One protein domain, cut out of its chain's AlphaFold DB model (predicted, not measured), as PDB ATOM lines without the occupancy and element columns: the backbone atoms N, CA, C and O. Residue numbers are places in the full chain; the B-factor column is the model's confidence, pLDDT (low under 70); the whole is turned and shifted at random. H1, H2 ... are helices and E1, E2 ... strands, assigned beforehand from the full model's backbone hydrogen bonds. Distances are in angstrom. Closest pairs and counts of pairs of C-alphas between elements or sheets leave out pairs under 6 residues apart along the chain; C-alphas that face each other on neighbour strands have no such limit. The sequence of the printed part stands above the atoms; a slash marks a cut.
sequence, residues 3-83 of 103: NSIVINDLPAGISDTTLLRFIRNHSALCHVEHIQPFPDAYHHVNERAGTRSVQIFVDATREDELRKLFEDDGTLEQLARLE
ATOM      1  N   ASN A   3     -11.932  20.059 -19.575       76.62
ATOM      2  CA  ASN A   3     -11.190  20.195 -20.815       76.62
ATOM      3  C   ASN A   3     -12.174  20.355 -21.968       76.62
ATOM      4  O   ASN A   3     -13.298  19.860 -21.916       76.62
ATOM      5  N   SER A   4     -11.758  21.049 -23.021       77.44
ATOM      6  CA  SER A   4     -12.583  21.189 -24.213       77.44
ATOM      7  C   SER A   4     -11.782  20.881 -25.458       77.44
ATOM      8  O   SER A   4     -10.688  21.422 -25.637       77.44
ATOM      9  N   ILE A   5     -12.362  20.078 -26.339       80.38
ATOM     10  CA  ILE A   5     -11.842  19.845 -27.679       80.38
ATOM     11  C   ILE A   5     -12.718  20.562 -28.699       80.38
ATOM     12  O   ILE A   5     -13.932  20.665 -28.532       80.38
ATOM     13  N   VAL A   6     -12.098  21.053 -29.765       81.44
ATOM     14  CA  VAL A   6     -12.805  21.636 -30.904       81.44
ATOM     15  C   VAL A   6     -12.684  20.666 -32.060       81.44
ATOM     16  O   VAL A   6     -11.574  20.326 -32.475       81.44
ATOM     17  N   ILE A   7     -13.824  20.227 -32.569       79.19
ATOM     18  CA  ILE A   7     -13.913  19.392 -33.756       79.19
ATOM     19  C   ILE A   7     -14.334  20.305 -34.893       79.19
ATOM     20  O   ILE A   7     -15.394  20.929 -34.834       79.19
ATOM     21  N   ASN A   8     -13.478  20.396 -35.903       77.00
ATOM     22  CA  ASN A   8     -13.771  21.104 -37.139       77.00
ATOM     23  C   ASN A   8     -14.255  20.119 -38.197       77.00
ATOM     24  O   ASN A   8     -14.033  18.915 -38.075       77.00
ATOM     25  N   ASP A   9     -14.901  20.656 -39.228       74.44
ATOM     26  CA  ASP A   9     -15.309  19.902 -40.413       74.44
ATOM     27  C   ASP A   9     -16.262  18.728 -40.129       74.44
ATOM     28  O   ASP A   9     -16.339  17.763 -40.886       74.44
ATOM     29  N   LEU A  10     -17.049  18.827 -39.056       78.44
ATOM     30  CA  LEU A  10     -18.097  17.862 -38.764       78.44
ATOM     31  C   LEU A  10     -19.211  18.009 -39.810       78.44
ATOM     32  O   LEU A  10     -19.685  19.121 -40.003       78.44
ATOM     33  N   PRO A  11     -19.694  16.949 -40.466       77.31
ATOM     34  CA  PRO A  11     -20.835  17.064 -41.370       77.31
ATOM     35  C   PRO A  11     -22.025  17.789 -40.714       77.31
ATOM     36  O   PRO A  11     -22.464  17.429 -39.621       77.31
ATOM     37  N   ALA A  12     -22.549  18.829 -41.371       74.62
ATOM     38  CA  ALA A  12     -23.592  19.690 -40.806       74.62
ATOM     39  C   ALA A  12     -24.912  18.943 -40.543       74.62
ATOM     40  O   ALA A  12     -25.700  19.368 -39.703       74.62
ATOM     41  N   GLY A  13     -25.129  17.819 -41.236       73.25
ATOM     42  CA  GLY A  13     -26.274  16.935 -41.030       73.25
ATOM     43  C   GLY A  13     -26.196  16.081 -39.764       73.25
ATOM     44  O   GLY A  13     -27.212  15.512 -39.383       73.25
ATOM     45  N   ILE A  14     -25.033  15.993 -39.103       78.12
ATOM     46  CA  ILE A  14     -24.895  15.215 -37.869       78.12
ATOM     47  C   ILE A  14     -25.510  15.970 -36.710       78.12
ATOM     48  O   ILE A  14     -25.039  17.044 -36.352       78.12
ATOM     49  N   SER A  15     -26.502  15.366 -36.070       80.44
ATOM     50  CA  SER A  15     -27.102  15.847 -34.832       80.44
ATOM     51  C   SER A  15     -26.187  15.658 -33.615       80.44
ATOM     52  O   SER A  15     -25.384  14.724 -33.535       80.44
ATOM     53  N   ASP A  16     -26.344  16.524 -32.611       80.31
ATOM     54  CA  ASP A  16     -25.571  16.448 -31.361       80.31
ATOM     55  C   ASP A  16     -25.825  15.118 -30.627       80.31
ATOM     56  O   ASP A  16     -24.921  14.537 -30.028       80.31
ATOM     57  N   THR A  17     -27.044  14.580 -30.743       80.38
ATOM     58  CA  THR A  17     -27.429  13.266 -30.213       80.38
ATOM     59  C   THR A  17     -26.610  12.135 -30.832       80.38
ATOM     60  O   THR A  17     -26.162  11.236 -30.114       80.38
ATOM     61  N   THR A  18     -26.388  12.165 -32.147       81.75
ATOM     62  CA  THR A  18     -25.592  11.139 -32.834       81.75
ATOM     63  C   THR A  18     -24.115  11.265 -32.501       81.75
ATOM     64  O   THR A  18     -23.463  10.249 -32.256       81.75
ATOM     65  N   LEU A  19     -23.610  12.491 -32.354       81.25
ATOM     66  CA  LEU A  19     -22.253  12.736 -31.876       81.25
ATOM     67  C   LEU A  19     -22.044  12.188 -30.453       81.25
ATOM     68  O   LEU A  19     -21.095  11.444 -30.212       81.25
ATOM     69  N   LEU A  20     -22.971  12.452 -29.526       81.00
ATOM     70  CA  LEU A  20     -22.939  11.893 -28.166       81.00
ATOM     71  C   LEU A  20     -23.000  10.365 -28.161       81.00
ATOM     72  O   LEU A  20     -22.275   9.713 -27.407       81.00
ATOM     73  N   ARG A  21     -23.869   9.778 -28.993       81.00
ATOM     74  CA  ARG A  21     -24.003   8.322 -29.115       81.00
ATOM     75  C   ARG A  21     -22.722   7.693 -29.661       81.00
ATOM     76  O   ARG A  21     -22.297   6.664 -29.145       81.00
ATOM     77  N   PHE A  22     -22.102   8.314 -30.659       82.25
ATOM     78  CA  PHE A  22     -20.833   7.868 -31.222       82.25
ATOM     79  C   PHE A  22     -19.718   7.891 -30.172       82.25
ATOM     80  O   PHE A  22     -19.061   6.873 -29.951       82.25
ATOM     81  N   ILE A  23     -19.578   9.005 -29.447       80.94
ATOM     82  CA  ILE A  23     -18.578   9.147 -28.382       80.94
ATOM     83  C   ILE A  23     -18.804   8.106 -27.284       80.94
ATOM     84  O   ILE A  23     -17.856   7.440 -26.882       80.94
ATOM     85  N   ARG A  24     -20.052   7.884 -26.851       79.06
ATOM     86  CA  ARG A  24     -20.375   6.828 -25.876       79.06
ATOM     87  C   ARG A  24     -20.036   5.422 -26.370       79.06
ATOM     88  O   ARG A  24     -19.605   4.601 -25.571       79.06
ATOM     89  N   ASN A  25     -20.246   5.133 -27.653       77.56
ATOM     90  CA  ASN A  25     -19.981   3.808 -28.217       77.56
ATOM     91  C   ASN A  25     -18.481   3.524 -28.380       77.56
ATOM     92  O   ASN A  25     -18.056   2.391 -28.171       77.56
ATOM     93  N   HIS A  26     -17.688   4.533 -28.746       73.19
ATOM     94  CA  HIS A  26     -16.249   4.381 -28.999       73.19
ATOM     95  C   HIS A  26     -15.382   4.698 -27.781       73.19
ATOM     96  O   HIS A  26     -14.259   4.215 -27.667       73.19
ATOM     97  N   SER A  27     -15.909   5.477 -26.842       67.69
ATOM     98  CA  SER A  27     -15.253   5.823 -25.592       67.69
ATOM     99  C   SER A  27     -16.267   5.724 -24.456       67.69
ATOM    100  O   SER A  27     -16.783   6.718 -23.943       67.69
ATOM    101  N   ALA A  28     -16.550   4.482 -24.048       59.28
ATOM    102  CA  ALA A  28     -17.536   4.119 -23.021       59.28
ATOM    103  C   ALA A  28     -17.343   4.824 -21.661       59.28
ATOM    104  O   ALA A  28     -18.219   4.770 -20.801       59.28
ATOM    105  N   LEU A  29     -16.195   5.475 -21.463       61.19
ATOM    106  CA  LEU A  29     -15.795   6.143 -20.229       61.19
ATOM    107  C   LEU A  29     -15.540   7.651 -20.418       61.19
ATOM    108  O   LEU A  29     -15.173   8.318 -19.452       61.19
ATOM    109  N   CYS A  30     -15.721   8.200 -21.624       68.19
ATOM    110  CA  CYS A  30     -15.618   9.638 -21.863       68.19
ATOM    111  C   CYS A  30     -16.958  10.299 -21.528       68.19
ATOM    112  O   CYS A  30     -17.939  10.187 -22.267       68.19
ATOM    113  N   HIS A  31     -17.014  10.957 -20.370       71.25
ATOM    114  CA  HIS A  31     -18.176  11.740 -19.979       71.25
ATOM    115  C   HIS A  31     -18.122  13.087 -20.701       71.25
ATOM    116  O   HIS A  31     -17.278  13.931 -20.401       71.25
ATOM    117  N   VAL A  32     -19.012  13.262 -21.676       76.00
ATOM    118  CA  VAL A  32     -19.256  14.556 -22.315       76.00
ATOM    119  C   VAL A  32     -20.179  15.360 -21.410       76.00
ATOM    120  O   VAL A  32     -21.321  14.960 -21.197       76.00
ATOM    121  N   GLU A  33     -19.684  16.477 -20.881       76.38
ATOM    122  CA  GLU A  33     -20.485  17.380 -20.050       76.38
ATOM    123  C   GLU A  33     -21.394  18.256 -20.909       76.38
ATOM    124  O   GLU A  33     -22.573  18.441 -20.605       76.38
ATOM    125  N   HIS A  34     -20.848  18.801 -21.998       78.50
ATOM    126  CA  HIS A  34     -21.575  19.732 -22.848       78.50
ATOM    127  C   HIS A  34     -21.028  19.755 -24.277       78.50
ATOM    128  O   HIS A  34     -19.820  19.658 -24.491       78.50
ATOM    129  N   ILE A  35     -21.918  19.928 -25.254       81.88
ATOM    130  CA  ILE A  35     -21.564  20.227 -26.643       81.88
ATOM    131  C   ILE A  35     -22.141  21.600 -26.948       81.88
ATOM    132  O   ILE A  35     -23.337  21.815 -26.769       81.88
ATOM    133  N   GLN A  36     -21.295  22.506 -27.421       80.44
ATOM    134  CA  GLN A  36     -21.729  23.807 -27.912       80.44
ATOM    135  C   GLN A  36     -21.191  24.050 -29.323       80.44
ATOM    136  O   GLN A  36     -20.113  23.555 -29.664       80.44
ATOM    137  N   PRO A  37     -21.902  24.825 -30.155       75.06
ATOM    138  CA  PRO A  37     -21.319  25.375 -31.370       75.06
ATOM    139  C   PRO A  37     -20.036  26.131 -31.019       75.06
ATOM    140  O   PRO A  37     -20.010  26.872 -30.034       75.06
ATOM    141  N   PHE A  38     -18.965  25.942 -31.792       70.56
ATOM    142  CA  PHE A  38     -17.746  26.714 -31.546       70.56
ATOM    143  C   PHE A  38     -18.048  28.211 -31.784       70.56
ATOM    144  O   PHE A  38     -18.649  28.527 -32.813       70.56
ATOM    145  N   PRO A  39     -17.681  29.132 -30.867       60.53
ATOM    146  CA  PRO A  39     -18.278  30.473 -30.751       60.53
ATOM    147  C   PRO A  39     -17.906  31.490 -31.848       60.53
ATOM    148  O   PRO A  39     -18.034  32.697 -31.637       60.53
ATOM    149  N   ASP A  40     -17.514  31.051 -33.045       56.44
ATOM    150  CA  ASP A  40     -17.434  31.949 -34.196       56.44
ATOM    151  C   ASP A  40     -18.855  32.169 -34.735       56.44
ATOM    152  O   ASP A  40     -19.369  31.404 -35.558       56.44
ATOM    153  N   ALA A  41     -19.516  33.201 -34.202       51.03
ATOM    154  CA  ALA A  41     -20.930  33.538 -34.400       51.03
ATOM    155  C   ALA A  41     -21.383  33.661 -35.873       51.03
ATOM    156  O   ALA A  41     -22.579  33.781 -36.130       51.03
ATOM    157  N   TYR A  42     -20.456  33.594 -36.833       52.81
ATOM    158  CA  TYR A  42     -20.714  33.706 -38.266       52.81
ATOM    159  C   TYR A  42     -20.151  32.554 -39.123       52.81
ATOM    160  O   TYR A  42     -20.497  32.485 -40.298       52.81
ATOM    161  N   HIS A  43     -19.340  31.631 -38.577       57.44
ATOM    162  CA  HIS A  43     -18.645  30.601 -39.381       57.44
ATOM    163  C   HIS A  43     -18.620  29.195 -38.773       57.44
ATOM    164  O   HIS A  43     -17.932  28.317 -39.292       57.44
ATOM    165  N   HIS A  44     -19.376  28.934 -37.702       61.94
ATOM    166  CA  HIS A  44     -19.474  27.575 -37.162       61.94
ATOM    167  C   HIS A  44     -20.140  26.585 -38.133       61.94
ATOM    168  O   HIS A  44     -20.060  25.391 -37.887       61.94
ATOM    169  N   VAL A  45     -20.776  27.048 -39.217       65.88
ATOM    170  CA  VAL A  45     -21.243  26.225 -40.341       65.88
ATOM    171  C   VAL A  45     -20.566  26.718 -41.613       65.88
ATOM    172  O   VAL A  45     -20.702  27.873 -42.006       65.88
ATOM    173  N   ASN A  46     -19.853  25.824 -42.282       71.19
ATOM    174  CA  ASN A  46     -19.343  26.023 -43.622       71.19
ATOM    175  C   ASN A  46     -20.367  25.476 -44.624       71.19
ATOM    176  O   ASN A  46     -20.298  24.317 -45.032       71.19
ATOM    177  N   GLU A  47     -21.315  26.315 -45.041       72.12
ATOM    178  CA  GLU A  47     -22.367  25.932 -46.000       72.12
ATOM    179  C   GLU A  47     -21.801  25.472 -47.350       72.12
ATOM    180  O   GLU A  47     -22.386  24.615 -48.008       72.12
ATOM    181  N   ARG A  48     -20.636  25.999 -47.755       70.50
ATOM    182  CA  ARG A  48     -19.969  25.597 -49.003       70.50
ATOM    183  C   ARG A  48     -19.432  24.171 -48.942       70.50
ATOM    184  O   ARG A  48     -19.454  23.488 -49.960       70.50
ATOM    185  N   ALA A  49     -18.938  23.748 -47.781       68.56
ATOM    186  CA  ALA A  49     -18.429  22.396 -47.556       68.56
ATOM    187  C   ALA A  49     -19.478  21.453 -46.938       68.56
ATOM    188  O   ALA A  49     -19.240  20.255 -46.838       68.56
ATOM    189  N   GLY A  50     -20.631  21.974 -46.508       72.81
ATOM    190  CA  GLY A  50     -21.633  21.201 -45.778       72.81
ATOM    191  C   GLY A  50     -21.143  20.716 -44.410       72.81
ATOM    192  O   GLY A  50     -21.615  19.681 -43.936       72.81
ATOM    193  N   THR A  51     -20.205  21.436 -43.787       78.19
ATOM    194  CA  THR A  51     -19.603  21.078 -42.494       78.19
ATOM    195  C   THR A  51     -19.886  22.113 -41.407       78.19
ATOM    196  O   THR A  51     -20.361  23.211 -41.683       78.19
ATOM    197  N   ARG A  52     -19.633  21.761 -40.148       81.44
ATOM    198  CA  ARG A  52     -19.789  22.593 -38.962       81.44
ATOM    199  C   ARG A  52     -18.689  22.321 -37.937       81.44
ATOM    200  O   ARG A  52     -18.137  21.224 -37.886       81.44
ATOM    201  N   SER A  53     -18.401  23.309 -37.100       82.31
ATOM    202  CA  SER A  53     -17.440  23.214 -36.004       82.31
ATOM    203  C   SER A  53     -18.153  23.212 -34.659       82.31
ATOM    204  O   SER A  53     -18.988  24.072 -34.368       82.31
ATOM    205  N   VAL A  54     -17.794  22.251 -33.812       83.06
ATOM    206  CA  VAL A  54     -18.386  22.062 -32.485       83.06
ATOM    207  C   VAL A  54     -17.301  21.979 -31.422       83.06
ATOM    208  O   VAL A  54     -16.217  21.444 -31.648       83.06
ATOM    209  N   GLN A  55     -17.599  22.508 -30.243       84.62
ATOM    210  CA  GLN A  55     -16.762  22.398 -29.062       84.62
ATOM    211  C   GLN A  55     -17.389  21.404 -28.092       84.62
ATOM    212  O   GLN A  55     -18.526  21.580 -27.653       84.62
ATOM    213  N   ILE A  56     -16.633  20.367 -27.745       83.56
ATOM    214  CA  ILE A  56     -17.050  19.331 -26.805       83.56
ATOM    215  C   ILE A  56     -16.276  19.502 -25.509       83.56
ATOM    216  O   ILE A  56     -15.046  19.511 -25.507       83.56
ATOM    217  N   PHE A  57     -17.012  19.612 -24.411       82.56
ATOM    218  CA  PHE A  57     -16.492  19.699 -23.057       82.56
ATOM    219  C   PHE A  57     -16.508  18.310 -22.435       82.56
ATOM    220  O   PHE A  57     -17.536  17.630 -22.434       82.56
ATOM    221  N   VAL A  58     -15.353  17.891 -21.933       80.44
ATOM    222  CA  VAL A  58     -15.114  16.557 -21.387       80.44
ATOM    223  C   VAL A  58     -14.325  16.626 -20.092       80.44
ATOM    224  O   VAL A  58     -13.603  17.592 -19.822       80.44
ATOM    225  N   ASP A  59     -14.419  15.557 -19.306       77.56
ATOM    226  CA  ASP A  59     -13.559  15.386 -18.142       77.56
ATOM    227  C   ASP A  59     -12.080  15.264 -18.567       77.56
ATOM    228  O   ASP A  59     -11.730  14.529 -19.499       77.56
ATOM    229  N   ALA A  60     -11.200  15.999 -17.879       64.44
ATOM    230  CA  ALA A  60      -9.793  16.163 -18.249       64.44
ATOM    231  C   ALA A  60      -9.001  14.853 -18.366       64.44
ATOM    232  O   ALA A  60      -7.974  14.817 -19.043       64.44
ATOM    233  N   THR A  61      -9.453  13.768 -17.734       66.44
ATOM    234  CA  THR A  61      -8.718  12.498 -17.755       66.44
ATOM    235  C   THR A  61      -8.715  11.788 -19.111       66.44
ATOM    236  O   THR A  61      -7.884  10.903 -19.306       66.44
ATOM    237  N   ARG A  62      -9.607  12.141 -20.051       67.81
ATOM    238  CA  ARG A  62      -9.778  11.390 -21.314       67.81
ATOM    239  C   ARG A  62      -9.869  12.240 -22.578       67.81
ATOM    240  O   ARG A  62     -10.269  11.734 -23.624       67.81
ATOM    241  N   GLU A  63      -9.449  13.501 -22.501       72.50
ATOM    242  CA  GLU A  63      -9.328  14.377 -23.675       72.50
ATOM    243  C   GLU A  63      -8.493  13.717 -24.788       72.50
ATOM    244  O   GLU A  63      -8.882  13.739 -25.951       72.50
ATOM    245  N   ASP A  64      -7.378  13.079 -24.420       74.75
ATOM    246  CA  ASP A  64      -6.426  12.475 -25.359       74.75
ATOM    247  C   ASP A  64      -7.028  11.298 -26.149       74.75
ATOM    248  O   ASP A  64      -6.747  11.136 -27.335       74.75
ATOM    249  N   GLU A  65      -7.892  10.491 -25.522       76.56
ATOM    250  CA  GLU A  65      -8.589   9.391 -26.207       76.56
ATOM    251  C   GLU A  65      -9.601   9.929 -27.218       76.56
ATOM    252  O   GLU A  65      -9.669   9.455 -28.351       76.56
ATOM    253  N   LEU A  66     -10.356  10.956 -26.817       75.62
ATOM    254  CA  LEU A  66     -11.333  11.590 -27.688       75.62
ATOM    255  C   LEU A  66     -10.645  12.295 -28.858       75.62
ATOM    256  O   LEU A  66     -11.088  12.205 -29.998       75.62
ATOM    257  N   ARG A  67      -9.514  12.944 -28.595       77.56
ATOM    258  CA  ARG A  67      -8.694  13.571 -29.622       77.56
ATOM    259  C   ARG A  67      -8.188  12.546 -30.637       77.56
ATOM    260  O   ARG A  67      -8.373  12.767 -31.826       77.56
ATOM    261  N   LYS A  68      -7.612  11.425 -30.188       80.00
ATOM    262  CA  LYS A  68      -7.149  10.354 -31.088       80.00
ATOM    263  C   LYS A  68      -8.282   9.774 -31.924       80.00
ATOM    264  O   LYS A  68      -8.061   9.466 -33.087       80.00
ATOM    265  N   LEU A  69      -9.480   9.667 -31.348       78.62
ATOM    266  CA  LEU A  69     -10.671   9.252 -32.081       78.62
ATOM    267  C   LEU A  69     -10.956  10.224 -33.234       78.62
ATOM    268  O   LEU A  69     -11.090   9.785 -34.365       78.62
ATOM    269  N   PHE A  70     -10.980  11.535 -32.990       77.06
ATOM    270  CA  PHE A  70     -11.255  12.534 -34.037       77.06
ATOM    271  C   PHE A  70     -10.051  12.903 -34.927       77.06
ATOM    272  O   PHE A  70     -10.236  13.582 -35.932       77.06
ATOM    273  N   GLU A  71      -8.833  12.476 -34.586       75.94
ATOM    274  CA  GLU A  71      -7.661  12.532 -35.475       75.94
ATOM    275  C   GLU A  71      -7.637  11.373 -36.486       75.94
ATOM    276  O   GLU A  71      -6.893  11.453 -37.461       75.94
ATOM    277  N   ASP A  72      -8.431  10.318 -36.278       77.38
ATOM    278  CA  ASP A  72      -8.571   9.214 -37.228       77.38
ATOM    279  C   ASP A  72      -9.522   9.592 -38.375       77.38
ATOM    280  O   ASP A  72     -10.697   9.902 -38.159       77.38
ATOM    281  N   ASP A  73      -9.016   9.544 -39.610       65.31
ATOM    282  CA  ASP A  73      -9.767   9.833 -40.842       65.31
ATOM    283  C   ASP A  73     -11.064   9.001 -40.959       65.31
ATOM    284  O   ASP A  73     -12.072   9.477 -41.487       65.31
ATOM    285  N   GLY A  74     -11.078   7.772 -40.426       71.75
ATOM    286  CA  GLY A  74     -12.222   6.862 -40.500       71.75
ATOM    287  C   GLY A  74     -13.374   7.233 -39.563       71.75
ATOM    288  O   GLY A  74     -14.511   6.806 -39.776       71.75
ATOM    289  N   THR A  75     -13.120   8.057 -38.549       75.75
ATOM    290  CA  THR A  75     -14.119   8.474 -37.558       75.75
ATOM    291  C   THR A  75     -15.213   9.337 -38.174       75.75
ATOM    292  O   THR A  75     -16.397   9.139 -37.889       75.75
ATOM    293  N   LEU A  76     -14.846  10.268 -39.060       71.56
ATOM    294  CA  LEU A  76     -15.813  11.124 -39.752       71.56
ATOM    295  C   LEU A  76     -16.671  10.318 -40.738       71.56
ATOM    296  O   LEU A  76     -17.886  10.519 -40.802       71.56
ATOM    297  N   GLU A  77     -16.082   9.338 -41.430       71.12
ATOM    298  CA  GLU A  77     -16.834   8.388 -42.258       71.12
ATOM    299  C   GLU A  77     -17.809   7.537 -41.431       71.12
ATOM    300  O   GLU A  77     -18.952   7.321 -41.840       71.12
ATOM    301  N   GLN A  78     -17.385   7.040 -40.266       74.38
ATOM    302  CA  GLN A  78     -18.245   6.249 -39.382       74.38
ATOM    303  C   GLN A  78     -19.419   7.067 -38.840       74.38
ATOM    304  O   GLN A  78     -20.546   6.569 -38.791       74.38
ATOM    305  N   LEU A  79     -19.176   8.329 -38.488       73.44
ATOM    306  CA  LEU A  79     -20.212   9.277 -38.089       73.44
ATOM    307  C   LEU A  79     -21.226   9.534 -39.212       73.44
ATOM    308  O   LEU A  79     -22.431   9.480 -38.963       73.44
ATOM    309  N   ALA A  80     -20.763   9.730 -40.450       67.38
ATOM    310  CA  ALA A  80     -21.644   9.889 -41.610       67.38
ATOM    311  C   ALA A  80     -22.517   8.640 -41.853       67.38
ATOM    312  O   ALA A  80     -23.713   8.752 -42.131       67.38
ATOM    313  N   ARG A  81     -21.946   7.438 -41.672       71.19
ATOM    314  CA  ARG A  81     -22.684   6.165 -41.768       71.19
ATOM    315  C   ARG A  81     -23.737   6.009 -40.670       71.19
ATOM    316  O   ARG A  81     -24.813   5.484 -40.946       71.19
ATOM    317  N   LEU A  82     -23.448   6.456 -39.446       69.69
ATOM    318  CA  LEU A  82     -24.361   6.360 -38.299       69.69
ATOM    319  C   LEU A  82     -25.595   7.254 -38.423       69.69
ATOM    320  O   LEU A  82     -26.674   6.832 -38.016       69.69
ATOM    321  N   GLU A  83     -25.462   8.440 -39.018       66.69
ATOM    322  CA  GLU A  83     -26.620   9.287 -39.349       66.69
ATOM    323  C   GLU A  83     -27.407   8.790 -40.570       66.69
ATOM    324  O   GLU A  83     -28.432   9.368 -40.924       66.69
TER     325      GLU A  83
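What this domain is: This is residues 3 to 83 of the 103 residues of the protein "(ZYRO0F10582g)" of Zygosaccharomyces parabailii (UniProt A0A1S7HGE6). A strongly twisted three-strand sheet has H1 and H2 on one face, making two layers, while H3 packs on H1 and grazes the sheet. The 81 printed residues, mixed helices and strands, run E1, H1, E2, E3, H2, H3; the antiparallel sheet's order is E1, E3, E2. It is compact, radius of gyration of the C-alphas 12.0 A, spanning 35 by 27 by 20 A.

How they stand to each other: Start at E1, residues 3 to 11; its N 5 is 2.9 A from O 56 of E3, residues 51 to 59. E1, H1, residues 16 to 26, and E2, residues 32 to 37, form a split strand-helix-strand unit, two strands running the same way with a helix between them along the chain and E3 between them in the sheet; its crossover is right-handed. In the hairpin E2 and E3, find N 55 and O 36 2.8 A apart. H2, residues 60 to 71, is over E1, height 8.9 A. H3, residues 73 to 82, touches H1, closest C-alphas Phe 22 and Leu 79, 7.0 A. O i to N i+4 pairs are within hydrogen-bond range throughout H1, 6 of 8 in H2, 5 of 6 in H3.

Where its parts are: Find C-alpha 3 at (-11.190, 20.195, -20.815); E1 runs 22.9 A, H1 15.4 A, E2 14.3 A, E3 25.7 A, H2 17.7 A, and H3 15.2 A to C-alpha 82 at (-24.361, 6.360, -38.299).

The domain as a whole: The farthest C-alphas, Arg 48 and Thr 61, are 35.7 A apart. The printed part has no cut; E2 to E3 is the long link, and residues 39 to 45 are among those under pLDDT 70.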